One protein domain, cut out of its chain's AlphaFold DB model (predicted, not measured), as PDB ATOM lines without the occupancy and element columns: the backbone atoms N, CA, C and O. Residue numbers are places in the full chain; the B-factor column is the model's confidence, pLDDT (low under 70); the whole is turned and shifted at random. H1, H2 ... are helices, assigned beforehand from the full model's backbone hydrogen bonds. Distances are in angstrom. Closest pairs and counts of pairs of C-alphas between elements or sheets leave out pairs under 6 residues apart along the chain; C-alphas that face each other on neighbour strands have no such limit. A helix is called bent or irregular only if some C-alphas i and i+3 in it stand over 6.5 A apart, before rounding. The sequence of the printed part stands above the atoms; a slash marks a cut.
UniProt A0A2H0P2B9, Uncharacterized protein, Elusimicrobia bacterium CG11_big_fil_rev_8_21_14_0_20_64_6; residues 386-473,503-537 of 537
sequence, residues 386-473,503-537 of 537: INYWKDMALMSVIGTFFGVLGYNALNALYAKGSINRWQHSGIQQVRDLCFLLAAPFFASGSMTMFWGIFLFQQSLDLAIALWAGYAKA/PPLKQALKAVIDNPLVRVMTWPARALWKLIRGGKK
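What this domain is: This is residues 386 to 473 and 503 to 537 of the 537 residues of an uncharacterized protein of Elusimicrobia bacterium CG11_big_fil_rev_8_21_14_0_20_64_6 (UniProt A0A2H0P2B9). Three long helices, H1, H2 and H3, make an up-and-down bundle, each running against the one before it; their centres form a triangle, and H1 and H2 meet over a short stretch. The shorter H4 packs on H1, away from H2; H5 turns off from H1 at a steep tilt of 69 degrees, only just short of about perpendicular, and residues 523 to 537, of which 523 to 532 belong to H5, stick out as an arm. The printed part has 123 residues, with five named helices in the order H1 to H5 and no named strand; its class is all helix. It is loose, with a radius of gyration of the C-alphas of 17.7 A, and flat, spanning 55 by 39 by 17 A.

How they stand to each other: Start with H1, residues 386 to 415, the hub, which touches the four other helices. H2, residues 421 to 444, forms a helical hairpin with it at a shallow tilt of 4 degrees; they touch through residues 407 to 414 and 421 to 428 alone, closest at the C-alphas of Tyr 414 and His 424, 6.6 A. H3, residues 447 to 470, touches H1 at a shallow tilt of 27 degrees, the same way; look at the C-alphas of Gly 406 and Asp 461, the closest, 4.0 A apart. H2 and H3 form a second hairpin, closest at the C-alphas of Phe 441 and Phe 450, 5.1 A. H4, residues 504 to 514, touches H1, the C-alphas of Phe 401 and Ala 508 being closest at 5.0 A; the tilt of 32 degrees is only just short of steep. H5, residues 516 to 532, touches H1 with residues 517 to 518 alone, closest at the C-alphas of Ala 393 and Leu 517, 7.0 A. H5 is apart from H2 and H3, and H4 is apart from H2. In H1, H3 and H4 every O i to N i+4 pair is within hydrogen-bond range; in H2 17 of 20 are, in H5 11 of 13.

Where its parts are: Find C-alpha 386 at (87.978, 17.800, 177.528); from there H1 runs 42.6 A to C-alpha 415 at (83.734, 28.741, 136.621). H2 measures 35.8 A, H3 34.0 A and H4 15.1 A. H5, 24.0 A, ends at C-alpha 532 at (85.178, 45.293, 180.050), with a kink of 34 degrees near residue 524; it is only just irregular, C-alphas 521 and 524 being 6.6 A apart.

The domain as a whole: The two C-alphas farthest apart are those of Trp 422 and Lys 537, at 56.8 A. Residues 474 to 502 are not printed, and C-alphas 473 and 503 stand 14.4 A apart across the cut. The links printed whole are tight. Low confidence, under 70, falls on residues 534 to 537.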
ATOM      1  N   ILE A 386      87.521  16.524 178.093       90.31
ATOM      2  CA  ILE A 386      87.978  17.800 177.528       90.31
ATOM      3  C   ILE A 386      88.807  17.570 176.256       90.31
ATOM      4  O   ILE A 386      88.677  18.327 175.300       90.31
ATOM      5  N   ASN A 387      89.619  16.507 176.211       89.75
ATOM      6  CA  ASN A 387      90.426  16.181 175.033       89.75
ATOM      7  C   ASN A 387      89.558  15.896 173.801       89.75
ATOM      8  O   ASN A 387      89.820  16.469 172.748       89.75
ATOM      9  N   TYR A 388      88.482  15.115 173.950       90.44
ATOM     10  CA  TYR A 388      87.537  14.874 172.862       90.44
ATOM     11  C   TYR A 388      86.916  16.175 172.350       90.44
ATOM     12  O   TYR A 388      86.967  16.441 171.150       90.44
ATOM     13  N   TRP A 389      86.376  17.006 173.248       87.69
ATOM     14  CA  TRP A 389      85.721  18.263 172.870       87.69
ATOM     15  C   TRP A 389      86.686  19.281 172.263       87.69
ATOM     16  O   TRP A 389      86.307  19.997 171.338       87.69
ATOM     17  N   LYS A 390      87.937  19.315 172.734       89.00
ATOM     18  CA  LYS A 390      89.016  20.111 172.140       89.00
ATOM     19  C   LYS A 390      89.264  19.693 170.692       89.00
ATOM     20  O   LYS A 390      89.241  20.549 169.811       89.00
ATOM     21  N   ASP A 391      89.461  18.399 170.442       90.44
ATOM     22  CA  ASP A 391      89.742  17.891 169.094       90.44
ATOM     23  C   ASP A 391      88.548  18.109 168.158       90.44
ATOM     24  O   ASP A 391      88.718  18.599 167.044       90.44
ATOM     25  N   MET A 392      87.332  17.863 168.655       88.12
ATOM     26  CA  MET A 392      86.066  18.152 167.978       88.12
ATOM     27  C   MET A 392      85.911  19.626 167.590       88.12
ATOM     28  O   MET A 392      85.540  19.948 166.456       88.12
ATOM     29  N   ALA A 393      86.171  20.542 168.524       85.56
ATOM     30  CA  ALA A 393      86.070  21.974 168.270       85.56
ATOM     31  C   ALA A 393      87.114  22.408 167.235       85.56
ATOM     32  O   ALA A 393      86.776  23.106 166.277       85.56
ATOM     33  N   LEU A 394      88.354  21.937 167.384       89.62
ATOM     34  CA  LEU A 394      89.450  22.261 166.481       89.62
ATOM     35  C   LEU A 394      89.179  21.756 165.059       89.62
ATOM     36  O   LEU A 394      89.233  22.547 164.116       89.62
ATOM     37  N   MET A 395      88.802  20.481 164.898       89.19
ATOM     38  CA  MET A 395      88.462  19.923 163.584       89.19
ATOM     39  C   MET A 395      87.256  20.629 162.960       89.19
ATOM     40  O   MET A 395      87.227  20.830 161.751       89.19
ATOM     41  N   SER A 396      86.276  21.051 163.766       86.69
ATOM     42  CA  SER A 396      85.086  21.736 163.256       86.69
ATOM     43  C   SER A 396      85.421  23.129 162.740       86.69
ATOM     44  O   SER A 396      84.964  23.503 161.663       86.69
ATOM     45  N   VAL A 397      86.223  23.899 163.479       86.81
ATOM     46  CA  VAL A 397      86.629  25.255 163.078       86.81
ATOM     47  C   VAL A 397      87.536  25.204 161.854       86.81
ATOM     48  O   VAL A 397      87.233  25.840 160.843       86.81
ATOM     49  N   ILE A 398      88.611  24.415 161.927       90.69
ATOM     50  CA  ILE A 398      89.579  24.281 160.834       90.69
ATOM     51  C   ILE A 398      88.895  23.667 159.607       90.69
ATOM     52  O   ILE A 398      88.990  24.218 158.513       90.69
ATOM     53  N   GLY A 399      88.145  22.582 159.796       89.50
ATOM     54  CA  GLY A 399      87.461  21.873 158.718       89.50
ATOM     55  C   GLY A 399      86.374  22.710 158.053       89.50
ATOM     56  O   GLY A 399      86.232  22.659 156.837       89.50
ATOM     57  N   THR A 400      85.646  23.547 158.807       87.00
ATOM     58  CA  THR A 400      84.700  24.507 158.205       87.00
ATOM     59  C   THR A 400      85.442  25.519 157.342       87.00
ATOM     60  O   THR A 400      85.031  25.770 156.212       87.00
ATOM     61  N   PHE A 401      86.536  26.096 157.849       89.62
ATOM     62  CA  PHE A 401      87.301  27.104 157.119       89.62
ATOM     63  C   PHE A 401      87.844  26.559 155.794       89.62
ATOM     64  O   PHE A 401      87.500  27.060 154.724       89.62
ATOM     65  N   PHE A 402      88.674  25.518 155.865       92.25
ATOM     66  CA  PHE A 402      89.339  24.948 154.697       92.25
ATOM     67  C   PHE A 402      88.351  24.203 153.797       92.25
ATOM     68  O   PHE A 402      88.411  24.374 152.585       92.25
ATOM     69  N   GLY A 403      87.367  23.493 154.354       87.81
ATOM     70  CA  GLY A 403      86.339  22.815 153.565       87.81
ATOM     71  C   GLY A 403      85.513  23.775 152.702       87.81
ATOM     72  O   GLY A 403      85.296  23.506 151.515       87.81
ATOM     73  N   VAL A 404      85.099  24.922 153.258       87.81
ATOM     74  CA  VAL A 404      84.389  25.975 152.508       87.81
ATOM     75  C   VAL A 404      85.323  26.656 151.512       87.81
ATOM     76  O   VAL A 404      84.939  26.872 150.361       87.81
ATOM     77  N   LEU A 405      86.558  26.957 151.921       90.75
ATOM     78  CA  LEU A 405      87.571  27.552 151.051       90.75
ATOM     79  C   LEU A 405      87.835  26.672 149.819       90.75
ATOM     80  O   LEU A 405      87.737  27.160 148.694       90.75
ATOM     81  N   GLY A 406      88.113  25.385 150.026       91.50
ATOM     82  CA  GLY A 406      88.407  24.411 148.979       91.50
ATOM     83  C   GLY A 406      87.216  24.148 148.061       91.50
ATOM     84  O   GLY A 406      87.384  24.131 146.844       91.50
ATOM     85  N   TYR A 407      85.996  24.032 148.602       89.06
ATOM     86  CA  TYR A 407      84.788  23.832 147.787       89.06
ATOM     87  C   TYR A 407      84.518  25.029 146.872       89.06
ATOM     88  O   TYR A 407      84.326  24.879 145.663       89.06
ATOM     89  N   ASN A 408      84.573  26.239 147.428       87.25
ATOM     90  CA  ASN A 408      84.350  27.458 146.660       87.25
ATOM     91  C   ASN A 408      85.479  27.722 145.660       87.25
ATOM     92  O   ASN A 408      85.218  28.186 144.551       87.25
ATOM     93  N   ALA A 409      86.721  27.394 146.011       89.75
ATOM     94  CA  ALA A 409      87.848  27.461 145.091       89.75
ATOM     95  C   ALA A 409      87.731  26.452 143.941       89.75
ATOM     96  O   ALA A 409      88.009  26.800 142.794       89.75
ATOM     97  N   LEU A 410      87.267  25.231 144.218       90.94
ATOM     98  CA  LEU A 410      87.012  24.218 143.198       90.94
ATOM     99  C   LEU A 410      85.924  24.685 142.220       90.94
ATOM    100  O   LEU A 410      86.095  24.601 141.001       90.94
ATOM    101  N   ASN A 411      84.842  25.261 142.746       87.12
ATOM    102  CA  ASN A 411      83.803  25.892 141.934       87.12
ATOM    103  C   ASN A 411      84.351  27.079 141.133       87.12
ATOM    104  O   ASN A 411      84.010  27.234 139.963       87.12
ATOM    105  N   ALA A 412      85.249  27.882 141.712       85.25
ATOM    106  CA  ALA A 412      85.900  28.982 141.008       85.25
ATOM    107  C   ALA A 412      86.799  28.489 139.862       85.25
ATOM    108  O   ALA A 412      86.756  29.067 138.781       85.25
ATOM    109  N   LEU A 413      87.568  27.409 140.044       87.81
ATOM    110  CA  LEU A 413      88.356  26.785 138.970       87.81
ATOM    111  C   LEU A 413      87.467  26.320 137.812       87.81
ATOM    112  O   LEU A 413      87.808  26.531 136.645       87.81
ATOM    113  N   TYR A 414      86.320  25.716 138.134       84.75
ATOM    114  CA  TYR A 414      85.345  25.276 137.139       84.75
ATOM    115  C   TYR A 414      84.664  26.456 136.427       84.75
ATOM    116  O   TYR A 414      84.520  26.445 135.203       84.75
ATOM    117  N   ALA A 415      84.309  27.509 137.165       80.44
ATOM    118  CA  ALA A 415      83.734  28.741 136.621       80.44
ATOM    119  C   ALA A 415      84.742  29.556 135.791       80.44
ATOM    120  O   ALA A 415      84.359  30.266 134.869       80.44
ATOM    121  N   LYS A 416      86.041  29.437 136.082       82.75
ATOM    122  CA  LYS A 416      87.134  30.000 135.276       82.75
ATOM    123  C   LYS A 416      87.445  29.174 134.021       82.75
ATOM    124  O   LYS A 416      88.361  29.542 133.288       82.75
ATOM    125  N   GLY A 417      86.783  28.032 133.814       78.12
ATOM    126  CA  GLY A 417      87.085  27.096 132.724       78.12
ATOM    127  C   GLY A 417      88.498  26.502 132.802       78.12
ATOM    128  O   GLY A 417      89.060  26.071 131.793       78.12
ATOM    129  N   SER A 418      89.121  26.534 133.986       84.81
ATOM    130  CA  SER A 418      90.478  26.016 134.208       84.81
ATOM    131  C   SER A 418      90.491  24.498 134.349       84.81
ATOM    132  O   SER A 418      91.450  23.848 133.935       84.81
ATOM    133  N   ILE A 419      89.399  23.945 134.879       85.31
ATOM    134  CA  ILE A 419      89.139  22.510 134.962       85.31
ATOM    135  C   ILE A 419      87.831  22.178 134.249       85.31
ATOM    136  O   ILE A 419      86.927  23.009 134.161       85.31
ATOM    137  N   ASN A 420      87.738  20.951 133.752       81.94
ATOM    138  CA  ASN A 420      86.519  20.414 133.163       81.94
ATOM    139  C   ASN A 420      85.600  19.797 134.242       81.94
ATOM    140  O   ASN A 420      85.989  19.632 135.403       81.94
ATOM    141  N   ARG A 421      84.371  19.438 133.867       76.62
ATOM    142  CA  ARG A 421      83.363  18.866 134.778       76.62
ATOM    143  C   ARG A 421      83.809  17.548 135.417       76.62
ATOM    144  O   ARG A 421      83.532  17.309 136.589       76.62
ATOM    145  N   TRP A 422      84.506  16.699 134.665       73.88
ATOM    146  CA  TRP A 422      85.009  15.419 135.171       73.88
ATOM    147  C   TRP A 422      86.116  15.605 136.207       73.88
ATOM    148  O   TRP A 422      86.115  14.924 137.225       73.88
ATOM    149  N   GLN A 423      87.012  16.567 135.990       84.12
ATOM    150  CA  GLN A 423      88.044  16.963 136.943       84.12
ATOM    151  C   GLN A 423      87.422  17.560 138.205       84.12
ATOM    152  O   GLN A 423      87.821  17.187 139.302       84.12
ATOM    153  N   HIS A 424      86.420  18.432 138.060       83.75
ATOM    154  CA  HIS A 424      85.669  18.976 139.196       83.75
ATOM    155  C   HIS A 424      85.039  17.855 140.036       83.75
ATOM    156  O   HIS A 424      85.311  17.762 141.232       83.75
ATOM    157  N   SER A 425      84.301  16.944 139.395       76.81
ATOM    158  CA  SER A 425      83.682  15.790 140.058       76.81
ATOM    159  C   SER A 425      84.715  14.860 140.704       76.81
ATOM    160  O   SER A 425      84.543  14.454 141.850       76.81
ATOM    161  N   GLY A 426      85.813  14.555 140.008       76.75
ATOM    162  CA  GLY A 426      86.879  13.697 140.526       76.75
ATOM    163  C   GLY A 426      87.562  14.290 141.758       76.75
ATOM    164  O   GLY A 426      87.718  13.601 142.763       76.75
ATOM    165  N   ILE A 427      87.902  15.584 141.726       86.50
ATOM    166  CA  ILE A 427      88.482  16.276 142.887       86.50
ATOM    167  C   ILE A 427      87.487  16.279 144.052       86.50
ATOM    168  O   ILE A 427      87.878  16.000 145.183       86.50
ATOM    169  N   GLN A 428      86.201  16.534 143.794       85.69
ATOM    170  CA  GLN A 428      85.174  16.486 144.835       85.69
ATOM    171  C   GLN A 428      85.053  15.088 145.462       85.69
ATOM    172  O   GLN A 428      84.987  14.981 146.683       85.69
ATOM    173  N   GLN A 429      85.101  14.019 144.663       81.88
ATOM    174  CA  GLN A 429      85.071  12.647 145.179       81.88
ATOM    175  C   GLN A 429      86.281  12.328 146.063       81.88
ATOM    176  O   GLN A 429      86.118  11.690 147.099       81.88
ATOM    177  N   VAL A 430      87.481  12.800 145.703       84.06
ATOM    178  CA  VAL A 430      88.682  12.639 146.542       84.06
ATOM    179  C   VAL A 430      88.525  13.380 147.873       84.06
ATOM    180  O   VAL A 430      88.849  12.828 148.922       84.06
ATOM    181  N   ARG A 431      87.977  14.602 147.853       88.00
ATOM    182  CA  ARG A 431      87.688  15.372 149.077       88.00
ATOM    183  C   ARG A 431      86.719  14.628 149.991       88.00
ATOM    184  O   ARG A 431      86.995  14.465 151.180       88.00
ATOM    185  N   ASP A 432      85.620  14.140 149.422       81.88
ATOM    186  CA  ASP A 432      84.602  13.385 150.153       81.88
ATOM    187  C   ASP A 432      85.173  12.073 150.709       81.88
ATOM    188  O   ASP A 432      84.855  11.684 151.834       81.88
ATOM    189  N   LEU A 433      86.048  11.404 149.952       84.12
ATOM    190  CA  LEU A 433      86.739  10.194 150.383       84.12
ATOM    191  C   LEU A 433      87.598  10.457 151.625       84.12
ATOM    192  O   LEU A 433      87.462   9.737 152.612       84.12
ATOM    193  N   CYS A 434      88.439  11.495 151.616       86.19
ATOM    194  CA  CYS A 434      89.273  11.845 152.770       86.19
ATOM    195  C   CYS A 434      88.433  12.146 154.016       86.19
ATOM    196  O   CYS A 434      88.749  11.656 155.102       86.19
ATOM    197  N   PHE A 435      87.334  12.888 153.849       83.19
ATOM    198  CA  PHE A 435      86.420  13.202 154.946       83.19
ATOM    199  C   PHE A 435      85.816  11.936 155.568       83.19
ATOM    200  O   PHE A 435      85.784  11.787 156.791       83.19
ATOM    201  N   LEU A 436      85.381  10.994 154.730       84.38
ATOM    202  CA  LEU A 436      84.810   9.732 155.195       84.38
ATOM    203  C   LEU A 436      85.848   8.798 155.818       84.38
ATOM    204  O   LEU A 436      85.514   8.075 156.752       84.38
ATOM    205  N   LEU A 437      87.091   8.814 155.334       87.75
ATOM    206  CA  LEU A 437      88.176   8.009 155.896       87.75
ATOM    207  C   LEU A 437      88.650   8.523 157.254       87.75
ATOM    208  O   LEU A 437      89.058   7.720 158.085       87.75
ATOM    209  N   ALA A 438      88.596   9.832 157.503       89.81
ATOM    210  CA  ALA A 438      89.007  10.399 158.785       89.81
ATOM    211  C   ALA A 438      88.067   9.987 159.934       89.81
ATOM    212  O   ALA A 438      88.518   9.777 161.062       89.81
ATOM    213  N   ALA A 439      86.765   9.850 159.658       87.94
ATOM    214  CA  ALA A 439      85.746   9.651 160.689       87.94
ATOM    215  C   ALA A 439      85.933   8.374 161.543       87.94
ATOM    216  O   ALA A 439      85.870   8.495 162.770       87.94
ATOM    217  N   PRO A 440      86.231   7.184 160.983       90.44
ATOM    218  CA  PRO A 440      86.485   5.982 161.779       90.44
ATOM    219  C   PRO A 440      87.668   6.116 162.734       90.44
ATOM    220  O   PRO A 440      87.569   5.681 163.877       90.44
ATOM    221  N   PHE A 441      88.761   6.757 162.305       92.81
ATOM    222  CA  PHE A 441      89.929   6.988 163.164       92.81
ATOM    223  C   PHE A 441      89.638   8.015 164.256       92.81
ATOM    224  O   PHE A 441      90.093   7.863 165.394       92.81
ATOM    225  N   PHE A 442      88.849   9.047 163.930       91.19
ATOM    226  CA  PHE A 442      88.367   9.979 164.940       91.19
ATOM    227  C   PHE A 442      87.531   9.252 165.981       91.19
ATOM    228  O   PHE A 442      87.773   9.446 167.162       91.19
ATOM    229  N   ALA A 443      86.593   8.398 165.571       89.56
ATOM    230  CA  ALA A 443      85.746   7.624 166.472       89.56
ATOM    231  C   ALA A 443      86.554   6.634 167.327       89.56
ATOM    232  O   ALA A 443      86.382   6.599 168.548       89.56
ATOM    233  N   SER A 444      87.489   5.903 166.715       89.31
ATOM    234  CA  SER A 444      88.263   4.848 167.374       89.31
ATOM    235  C   SER A 444      89.310   5.344 168.367       89.31
ATOM    236  O   SER A 444      89.841   4.548 169.129       89.31
ATOM    237  N   GLY A 445      89.651   6.633 168.354       86.62
ATOM    238  CA  GLY A 445      90.695   7.193 169.227       86.62
ATOM    239  C   GLY A 445      92.081   7.174 168.609       86.62
ATOM    240  O   GLY A 445      93.031   7.642 169.230       86.62
ATOM    241  N   SER A 446      92.200   6.721 167.362       90.94
ATOM    242  CA  SER A 446      93.442   6.724 166.592       90.94
ATOM    243  C   SER A 446      93.788   8.138 166.098       90.94
ATOM    244  O   SER A 446      93.831   8.405 164.895       90.94
ATOM    245  N   MET A 447      94.042   9.058 167.036       91.31
ATOM    246  CA  MET A 447      94.176  10.494 166.767       91.31
ATOM    247  C   MET A 447      95.320  10.827 165.805       91.31
ATOM    248  O   MET A 447      95.176  11.745 165.007       91.31
ATOM    249  N   THR A 448      96.418  10.067 165.809       92.12
ATOM    250  CA  THR A 448      97.520  10.254 164.848       92.12
ATOM    251  C   THR A 448      97.060  10.035 163.406       92.12
ATOM    252  O   THR A 448      97.317  10.872 162.544       92.12
ATOM    253  N   MET A 449      96.328   8.945 163.148       92.56
ATOM    254  CA  MET A 449      95.784   8.650 161.818       92.56
ATOM    255  C   MET A 449      94.715   9.666 161.422       92.56
ATOM    256  O   MET A 449      94.728  10.164 160.298       92.56
ATOM    257  N   PHE A 450      93.832  10.018 162.361       94.12
ATOM    258  CA  PHE A 450      92.830  11.057 162.149       94.12
ATOM    259  C   PHE A 450      93.473  12.387 161.740       94.12
ATOM    260  O   PHE A 450      93.143  12.915 160.681       94.12
ATOM    261  N   TRP A 451      94.406  12.913 162.539       94.94
ATOM    262  CA  TRP A 451      95.048  14.198 162.267       94.94
ATOM    263  C   TRP A 451      95.894  14.160 160.995       94.94
ATOM    264  O   TRP A 451      95.911  15.151 160.271       94.94
ATOM    265  N   GLY A 452      96.529  13.027 160.676       95.38
ATOM    266  CA  GLY A 452      97.244  12.840 159.412       95.38
ATOM    267  C   GLY A 452      96.328  12.973 158.190       95.38
ATOM    268  O   GLY A 452      96.602  13.777 157.297       95.38
ATOM    269  N   ILE A 453      95.203  12.247 158.172       94.12
ATOM    270  CA  ILE A 453      94.216  12.327 157.079       94.12
ATOM    271  C   ILE A 453      93.563  13.712 157.042       94.12
ATOM    272  O   ILE A 453      93.400  14.295 155.970       94.12
ATOM    273  N   PHE A 454      93.220  14.264 158.206       94.19
ATOM    274  CA  PHE A 454      92.604  15.580 158.314       94.19
ATOM    275  C   PHE A 454      93.528  16.678 157.778       94.19
ATOM    276  O   PHE A 454      93.082  17.500 156.980       94.19
ATOM    277  N   LEU A 455      94.810  16.672 158.154       94.69
ATOM    278  CA  LEU A 455      95.811  17.617 157.658       94.69
ATOM    279  C   LEU A 455      96.013  17.477 156.149       94.69
ATOM    280  O   LEU A 455      96.076  18.492 155.453       94.69
ATOM    281  N   PHE A 456      96.071  16.246 155.633       94.31
ATOM    282  CA  PHE A 456      96.129  15.998 154.194       94.31
ATOM    283  C   PHE A 456      94.921  16.610 153.474       94.31
ATOM    284  O   PHE A 456      95.093  17.349 152.505       94.31
ATOM    285  N   GLN A 457      93.709  16.386 153.991       94.12
ATOM    286  CA  GLN A 457      92.486  16.973 153.445       94.12
ATOM    287  C   GLN A 457      92.536  18.509 153.453       94.12
ATOM    288  O   GLN A 457      92.266  19.131 152.426       94.12
ATOM    289  N   GLN A 458      92.919  19.134 154.574       94.75
ATOM    290  CA  GLN A 458      92.985  20.601 154.654       94.75
ATOM    291  C   GLN A 458      94.055  21.168 153.710       94.75
ATOM    292  O   GLN A 458      93.869  22.232 153.117       94.75
ATOM    293  N   SER A 459      95.163  20.444 153.534       94.81
ATOM    294  CA  SER A 459      96.236  20.809 152.604       94.81
ATOM    295  C   SER A 459      95.773  20.728 151.152       94.81
ATOM    296  O   SER A 459      96.102  21.608 150.358       94.81
ATOM    297  N   LEU A 460      94.969  19.719 150.805       94.88
ATOM    298  CA  LEU A 460      94.335  19.608 149.493       94.88
ATOM    299  C   LEU A 460      93.382  20.788 149.245       94.88
ATOM    300  O   LEU A 460      93.462  21.426 148.196       94.88
ATOM    301  N   ASP A 461      92.534  21.128 150.216       94.81
ATOM    302  CA  ASP A 461      91.623  22.274 150.123       94.81
ATOM    303  C   ASP A 461      92.369  23.604 149.942       94.81
ATOM    304  O   ASP A 461      91.998  24.428 149.098       94.81
ATOM    305  N   LEU A 462      93.465  23.796 150.679       94.88
ATOM    306  CA  LEU A 462      94.344  24.950 150.516       94.88
ATOM    307  C   LEU A 462      95.021  24.958 149.139       94.88
ATOM    308  O   LEU A 462      95.057  26.000 148.488       94.88
ATOM    309  N   ALA A 463      95.527  23.819 148.666       95.12
ATOM    310  CA  ALA A 463      96.162  23.712 147.354       95.12
ATOM    311  C   ALA A 463      95.180  24.047 146.222       95.12
ATOM    312  O   ALA A 463      95.536  24.780 145.299       95.12
ATOM    313  N   ILE A 464      93.926  23.590 146.320       94.00
ATOM    314  CA  ILE A 464      92.848  23.955 145.391       94.00
ATOM    315  C   ILE A 464      92.604  25.469 145.431       94.00
ATOM    316  O   ILE A 464      92.463  26.093 144.380       94.00
ATOM    317  N   ALA A 465      92.595  26.078 146.618       93.44
ATOM    318  CA  ALA A 465      92.429  27.522 146.780       93.44
ATOM    319  C   ALA A 465      93.571  28.337 146.173       93.44
ATOM    320  O   ALA A 465      93.320  29.303 145.448       93.44
ATOM    321  N   LEU A 466      94.816  27.925 146.408       93.94
ATOM    322  CA  LEU A 466      95.990  28.542 145.797       93.94
ATOM    323  C   LEU A 466      95.938  28.389 144.276       93.94
ATOM    324  O   LEU A 466      96.079  29.376 143.553       93.94
ATOM    325  N   TRP A 467      95.638  27.188 143.777       94.12
ATOM    326  CA  TRP A 467      95.493  26.945 142.344       94.12
ATOM    327  C   TRP A 467      94.394  27.816 141.732       94.12
ATOM    328  O   TRP A 467      94.623  28.449 140.702       94.12
ATOM    329  N   ALA A 468      93.239  27.934 142.391       89.19
ATOM    330  CA  ALA A 468      92.166  28.826 141.969       89.19
ATOM    331  C   ALA A 468      92.621  30.289 141.912       89.19
ATOM    332  O   ALA A 468      92.225  31.000 140.989       89.19
ATOM    333  N   GLY A 469      93.461  30.736 142.849       87.38
ATOM    334  CA  GLY A 469      94.052  32.076 142.853       87.38
ATOM    335  C   GLY A 469      94.940  32.344 141.634       87.38
ATOM    336  O   GLY A 469      94.792  33.382 140.991       87.38
ATOM    337  N   TYR A 470      95.799  31.389 141.268       90.19
ATOM    338  CA  TYR A 470      96.734  31.521 140.139       90.19
ATOM    339  C   TYR A 470      96.130  31.183 138.771       90.19
ATOM    340  O   TYR A 470      96.678  31.559 137.732       90.19
ATOM    341  N   ALA A 471      95.010  30.463 138.739       87.88
ATOM    342  CA  ALA A 471      94.386  30.041 137.499       87.88
ATOM    343  C   ALA A 471      93.837  31.240 136.708       87.88
ATOM    344  O   ALA A 471      92.991  32.008 137.190       87.88
ATOM    345  N   LYS A 472      94.308  31.369 135.461       85.31
ATOM    346  CA  LYS A 472      93.820  32.364 134.501       85.31
ATOM    347  C   LYS A 472      92.392  32.023 134.089       85.31
ATOM    348  O   LYS A 472      92.117  30.900 133.666       85.31
ATOM    349  N   ALA A 473      91.502  33.006 134.183       82.12
ATOM    350  CA  ALA A 473      90.140  32.869 133.694       82.12
ATOM    351  C   ALA A 473      90.142  32.688 132.173       82.12
ATOM    352  O   ALA A 473      90.790  33.444 131.448       82.12
ATOM    353  N   PRO A 503      84.609  36.601 147.201       78.06
ATOM    354  CA  PRO A 503      85.838  35.815 147.152       78.06
ATOM    355  C   PRO A 503      85.770  34.577 148.070       78.06
ATOM    356  O   PRO A 503      85.288  34.702 149.202       78.06
ATOM    357  N   PRO A 504      86.314  33.410 147.661       79.31
ATOM    358  CA  PRO A 504      86.266  32.174 148.452       79.31
ATOM    359  C   PRO A 504      86.750  32.327 149.900       79.31
ATOM    360  O   PRO A 504      86.134  31.790 150.817       79.31
ATOM    361  N   LEU A 505      87.803  33.123 150.123       83.69
ATOM    362  CA  LEU A 505      88.333  33.409 151.458       83.69
ATOM    363  C   LEU A 505      87.319  34.137 152.352       83.69
ATOM    364  O   LEU A 505      87.174  33.799 153.524       83.69
ATOM    365  N   LYS A 506      86.592  35.117 151.804       83.81
ATOM    366  CA  LYS A 506      85.574  35.865 152.553       83.81
ATOM    367  C   LYS A 506      84.419  34.946 152.950       83.81
ATOM    368  O   LYS A 506      83.976  34.989 154.095       83.81
ATOM    369  N   GLN A 507      83.994  34.074 152.036       80.75
ATOM    370  CA  GLN A 507      82.964  33.072 152.312       80.75
ATOM    371  C   GLN A 507      83.414  32.073 153.390       80.75
ATOM    372  O   GLN A 507      82.640  31.770 154.295       80.75
ATOM    373  N   ALA A 508      84.671  31.617 153.345       84.00
ATOM    374  CA  ALA A 508      85.244  30.723 154.353       84.00
ATOM    375  C   ALA A 508      85.305  31.373 155.744       84.00
ATOM    376  O   ALA A 508      84.857  30.780 156.725       84.00
ATOM    377  N   LEU A 509      85.783  32.618 155.834       86.62
ATOM    378  CA  LEU A 509      85.798  33.378 157.089       86.62
ATOM    379  C   LEU A 509      84.385  33.579 157.640       86.62
ATOM    380  O   LEU A 509      84.145  33.357 158.828       86.62
ATOM    381  N   LYS A 510      83.437  33.953 156.775       85.00
ATOM    382  CA  LYS A 510      82.031  34.102 157.153       85.00
ATOM    383  C   LYS A 510      81.459  32.788 157.685       85.00
ATOM    384  O   LYS A 510      80.844  32.796 158.743       85.00
ATOM    385  N   ALA A 511      81.724  31.663 157.021       81.19
ATOM    386  CA  ALA A 511      81.259  30.352 157.464       81.19
ATOM    387  C   ALA A 511      81.813  29.957 158.843       81.19
ATOM    388  O   ALA A 511      81.083  29.385 159.648       81.19
ATOM    389  N   VAL A 512      83.069  30.302 159.153       84.44
ATOM    390  CA  VAL A 512      83.639  30.105 160.498       84.44
ATOM    391  C   VAL A 512      82.944  30.990 161.528       84.44
ATOM    392  O   VAL A 512      82.575  30.509 162.594       84.44
ATOM    393  N   ILE A 513      82.729  32.272 161.222       83.31
ATOM    394  CA  ILE A 513      82.045  33.215 162.126       83.31
ATOM    395  C   ILE A 513      80.593  32.784 162.382       83.31
ATOM    396  O   ILE A 513      80.076  32.919 163.496       83.31
ATOM    397  N   ASP A 514      79.941  32.253 161.352       80.75
ATOM    398  CA  ASP A 514      78.570  31.767 161.410       80.75
ATOM    399  C   ASP A 514      78.458  30.343 161.971       80.75
ATOM    400  O   ASP A 514      77.350  29.898 162.279       80.75
ATOM    401  N   ASN A 515      79.584  29.657 162.193       77.62
ATOM    402  CA  ASN A 515      79.600  28.325 162.779       77.62
ATOM    403  C   ASN A 515      79.025  28.369 164.214       77.62
ATOM    404  O   ASN A 515      79.524  29.123 165.060       77.62
ATOM    405  N   PRO A 516      78.006  27.548 164.535       75.94
ATOM    406  CA  PRO A 516      77.393  27.544 165.859       75.94
ATOM    407  C   PRO A 516      78.380  27.274 167.003       75.94
ATOM    408  O   PRO A 516      78.254  27.898 168.053       75.94
ATOM    409  N   LEU A 517      79.397  26.421 166.809       74.25
ATOM    410  CA  LEU A 517      80.425  26.171 167.829       74.25
ATOM    411  C   LEU A 517      81.260  27.421 168.097       74.25
ATOM    412  O   LEU A 517      81.496  27.766 169.251       74.25
ATOM    413  N   VAL A 518      81.652  28.148 167.048       79.06
ATOM    414  CA  VAL A 518      82.378  29.419 167.193       79.06
ATOM    415  C   VAL A 518      81.501  30.452 167.887       79.06
ATOM    416  O   VAL A 518      81.974  31.164 168.769       79.06
ATOM    417  N   ARG A 519      80.207  30.521 167.563       77.62
ATOM    418  CA  ARG A 519      79.268  31.427 168.245       77.62
ATOM    419  C   ARG A 519      79.143  31.116 169.736       77.62
ATOM    420  O   ARG A 519      79.154  32.048 170.535       77.62
ATOM    421  N   VAL A 520      79.081  29.838 170.110       74.25
ATOM    422  CA  VAL A 520      79.052  29.412 171.518       74.25
ATOM    423  C   VAL A 520      80.381  29.726 172.210       74.25
ATOM    424  O   VAL A 520      80.373  30.327 173.278       74.25
ATOM    425  N   MET A 521      81.524  29.420 171.590       70.06
ATOM    426  CA  MET A 521      82.850  29.682 172.173       70.06
ATOM    427  C   MET A 521      83.195  31.177 172.259       70.06
ATOM    428  O   MET A 521      83.900  31.603 173.169       70.06
ATOM    429  N   THR A 522      82.686  31.998 171.338       72.75
ATOM    430  CA  THR A 522      82.894  33.456 171.353       72.75
ATOM    431  C   THR A 522      81.887  34.188 172.232       72.75
ATOM    432  O   THR A 522      82.105  35.360 172.530       72.75
ATOM    433  N   TRP A 523      80.803  33.542 172.678       79.81
ATOM    434  CA  TRP A 523      79.810  34.170 173.550       79.81
ATOM    435  C   TRP A 523      80.400  34.614 174.899       79.81
ATOM    436  O   TRP A 523      80.224  35.792 175.221       79.81
ATOM    437  N   PRO A 524      81.179  33.790 175.633       74.50
ATOM    438  CA  PRO A 524      81.869  34.230 176.845       74.50
ATOM    439  C   PRO A 524      82.840  35.382 176.582       74.50
ATOM    440  O   PRO A 524      82.832  36.363 177.313       74.50
ATOM    441  N   ALA A 525      83.621  35.318 175.497       74.88
ATOM    442  CA  ALA A 525      84.550  36.388 175.130       74.88
ATOM    443  C   ALA A 525      83.817  37.697 174.789       74.88
ATOM    444  O   ALA A 525      84.244  38.772 175.202       74.88
ATOM    445  N   ARG A 526      82.678  37.627 174.088       77.81
ATOM    446  CA  ARG A 526      81.815  38.785 173.796       77.81
ATOM    447  C   ARG A 526      81.136  39.324 175.052       77.81
ATOM    448  O   ARG A 526      80.998  40.537 175.172       77.81
ATOM    449  N   ALA A 527      80.703  38.455 175.962       80.25
ATOM    450  CA  ALA A 527      80.126  38.848 177.243       80.25
ATOM    451  C   ALA A 527      81.178  39.551 178.113       80.25
ATOM    452  O   ALA A 527      80.932  40.659 178.579       80.25
ATOM    453  N   LEU A 528      82.377  38.974 178.220       75.56
ATOM    454  CA  LEU A 528      83.515  39.559 178.921       75.56
ATOM    455  C   LEU A 528      83.938  40.890 178.288       75.56
ATOM    456  O   LEU A 528      84.124  41.872 178.992       75.56
ATOM    457  N   TRP A 529      84.001  40.974 176.959       79.56
ATOM    458  CA  TRP A 529      84.299  42.218 176.245       79.56
ATOM    459  C   TRP A 529      83.253  43.311 176.484       79.56
ATOM    460  O   TRP A 529      83.611  44.474 176.661       79.56
ATOM    461  N   LYS A 530      81.961  42.957 176.513       83.75
ATOM    462  CA  LYS A 530      80.872  43.886 176.856       83.75
ATOM    463  C   LYS A 530      80.948  44.354 178.310       83.75
ATOM    464  O   LYS A 530      80.634  45.509 178.572       83.75
ATOM    465  N   LEU A 531      81.374  43.482 179.226       81.00
ATOM    466  CA  LEU A 531      81.628  43.838 180.622       81.00
ATOM    467  C   LEU A 531      82.838  44.781 180.741       81.00
ATOM    468  O   LEU A 531      82.733  45.811 181.397       81.00
ATOM    469  N   ILE A 532      83.941  44.489 180.039       83.94
ATOM    470  CA  ILE A 532      85.178  45.293 180.050       83.94
ATOM    471  C   ILE A 532      84.971  46.670 179.413       83.94
ATOM    472  O   ILE A 532      85.467  47.667 179.929       83.94
ATOM    473  N   ARG A 533      84.244  46.761 178.294       82.38
ATOM    474  CA  ARG A 533      84.018  48.050 177.620       82.38
ATOM    475  C   ARG A 533      83.024  48.963 178.331       82.38
ATOM    476  O   ARG A 533      82.866  50.095 177.886       82.38
ATOM    477  N   GLY A 534      82.398  48.491 179.410       58.12
ATOM    478  CA  GLY A 534      81.319  49.187 180.090       58.12
ATOM    479  C   GLY A 534      80.105  49.274 179.172       58.12
ATOM    480  O   GLY A 534      80.141  49.897 178.114       58.12
ATOM    481  N   GLY A 535      79.003  48.635 179.556       53.75
ATOM    482  CA  GLY A 535      77.739  48.795 178.850       53.75
ATOM    483  C   GLY A 535      77.280  50.252 178.901       53.75
ATOM    484  O   GLY A 535      76.527  50.621 179.795       53.75
ATOM    485  N   LYS A 536      77.703  51.080 177.940       49.16
ATOM    486  CA  LYS A 536      76.952  52.277 177.578       49.16
ATOM    487  C   LYS A 536      75.677  51.776 176.909       49.16
ATOM    488  O   LYS A 536      75.718  51.296 175.776       49.16
ATOM    489  N   LYS A 537      74.605  51.750 177.701       46.91
ATOM    490  CA  LYS A 537      73.241  51.767 177.179       46.91
ATOM    491  C   LYS A 537      73.041  53.017 176.340       46.91
ATOM    492  O   LYS A 537      73.608  54.062 176.736       46.91
TER     493      LYS A 537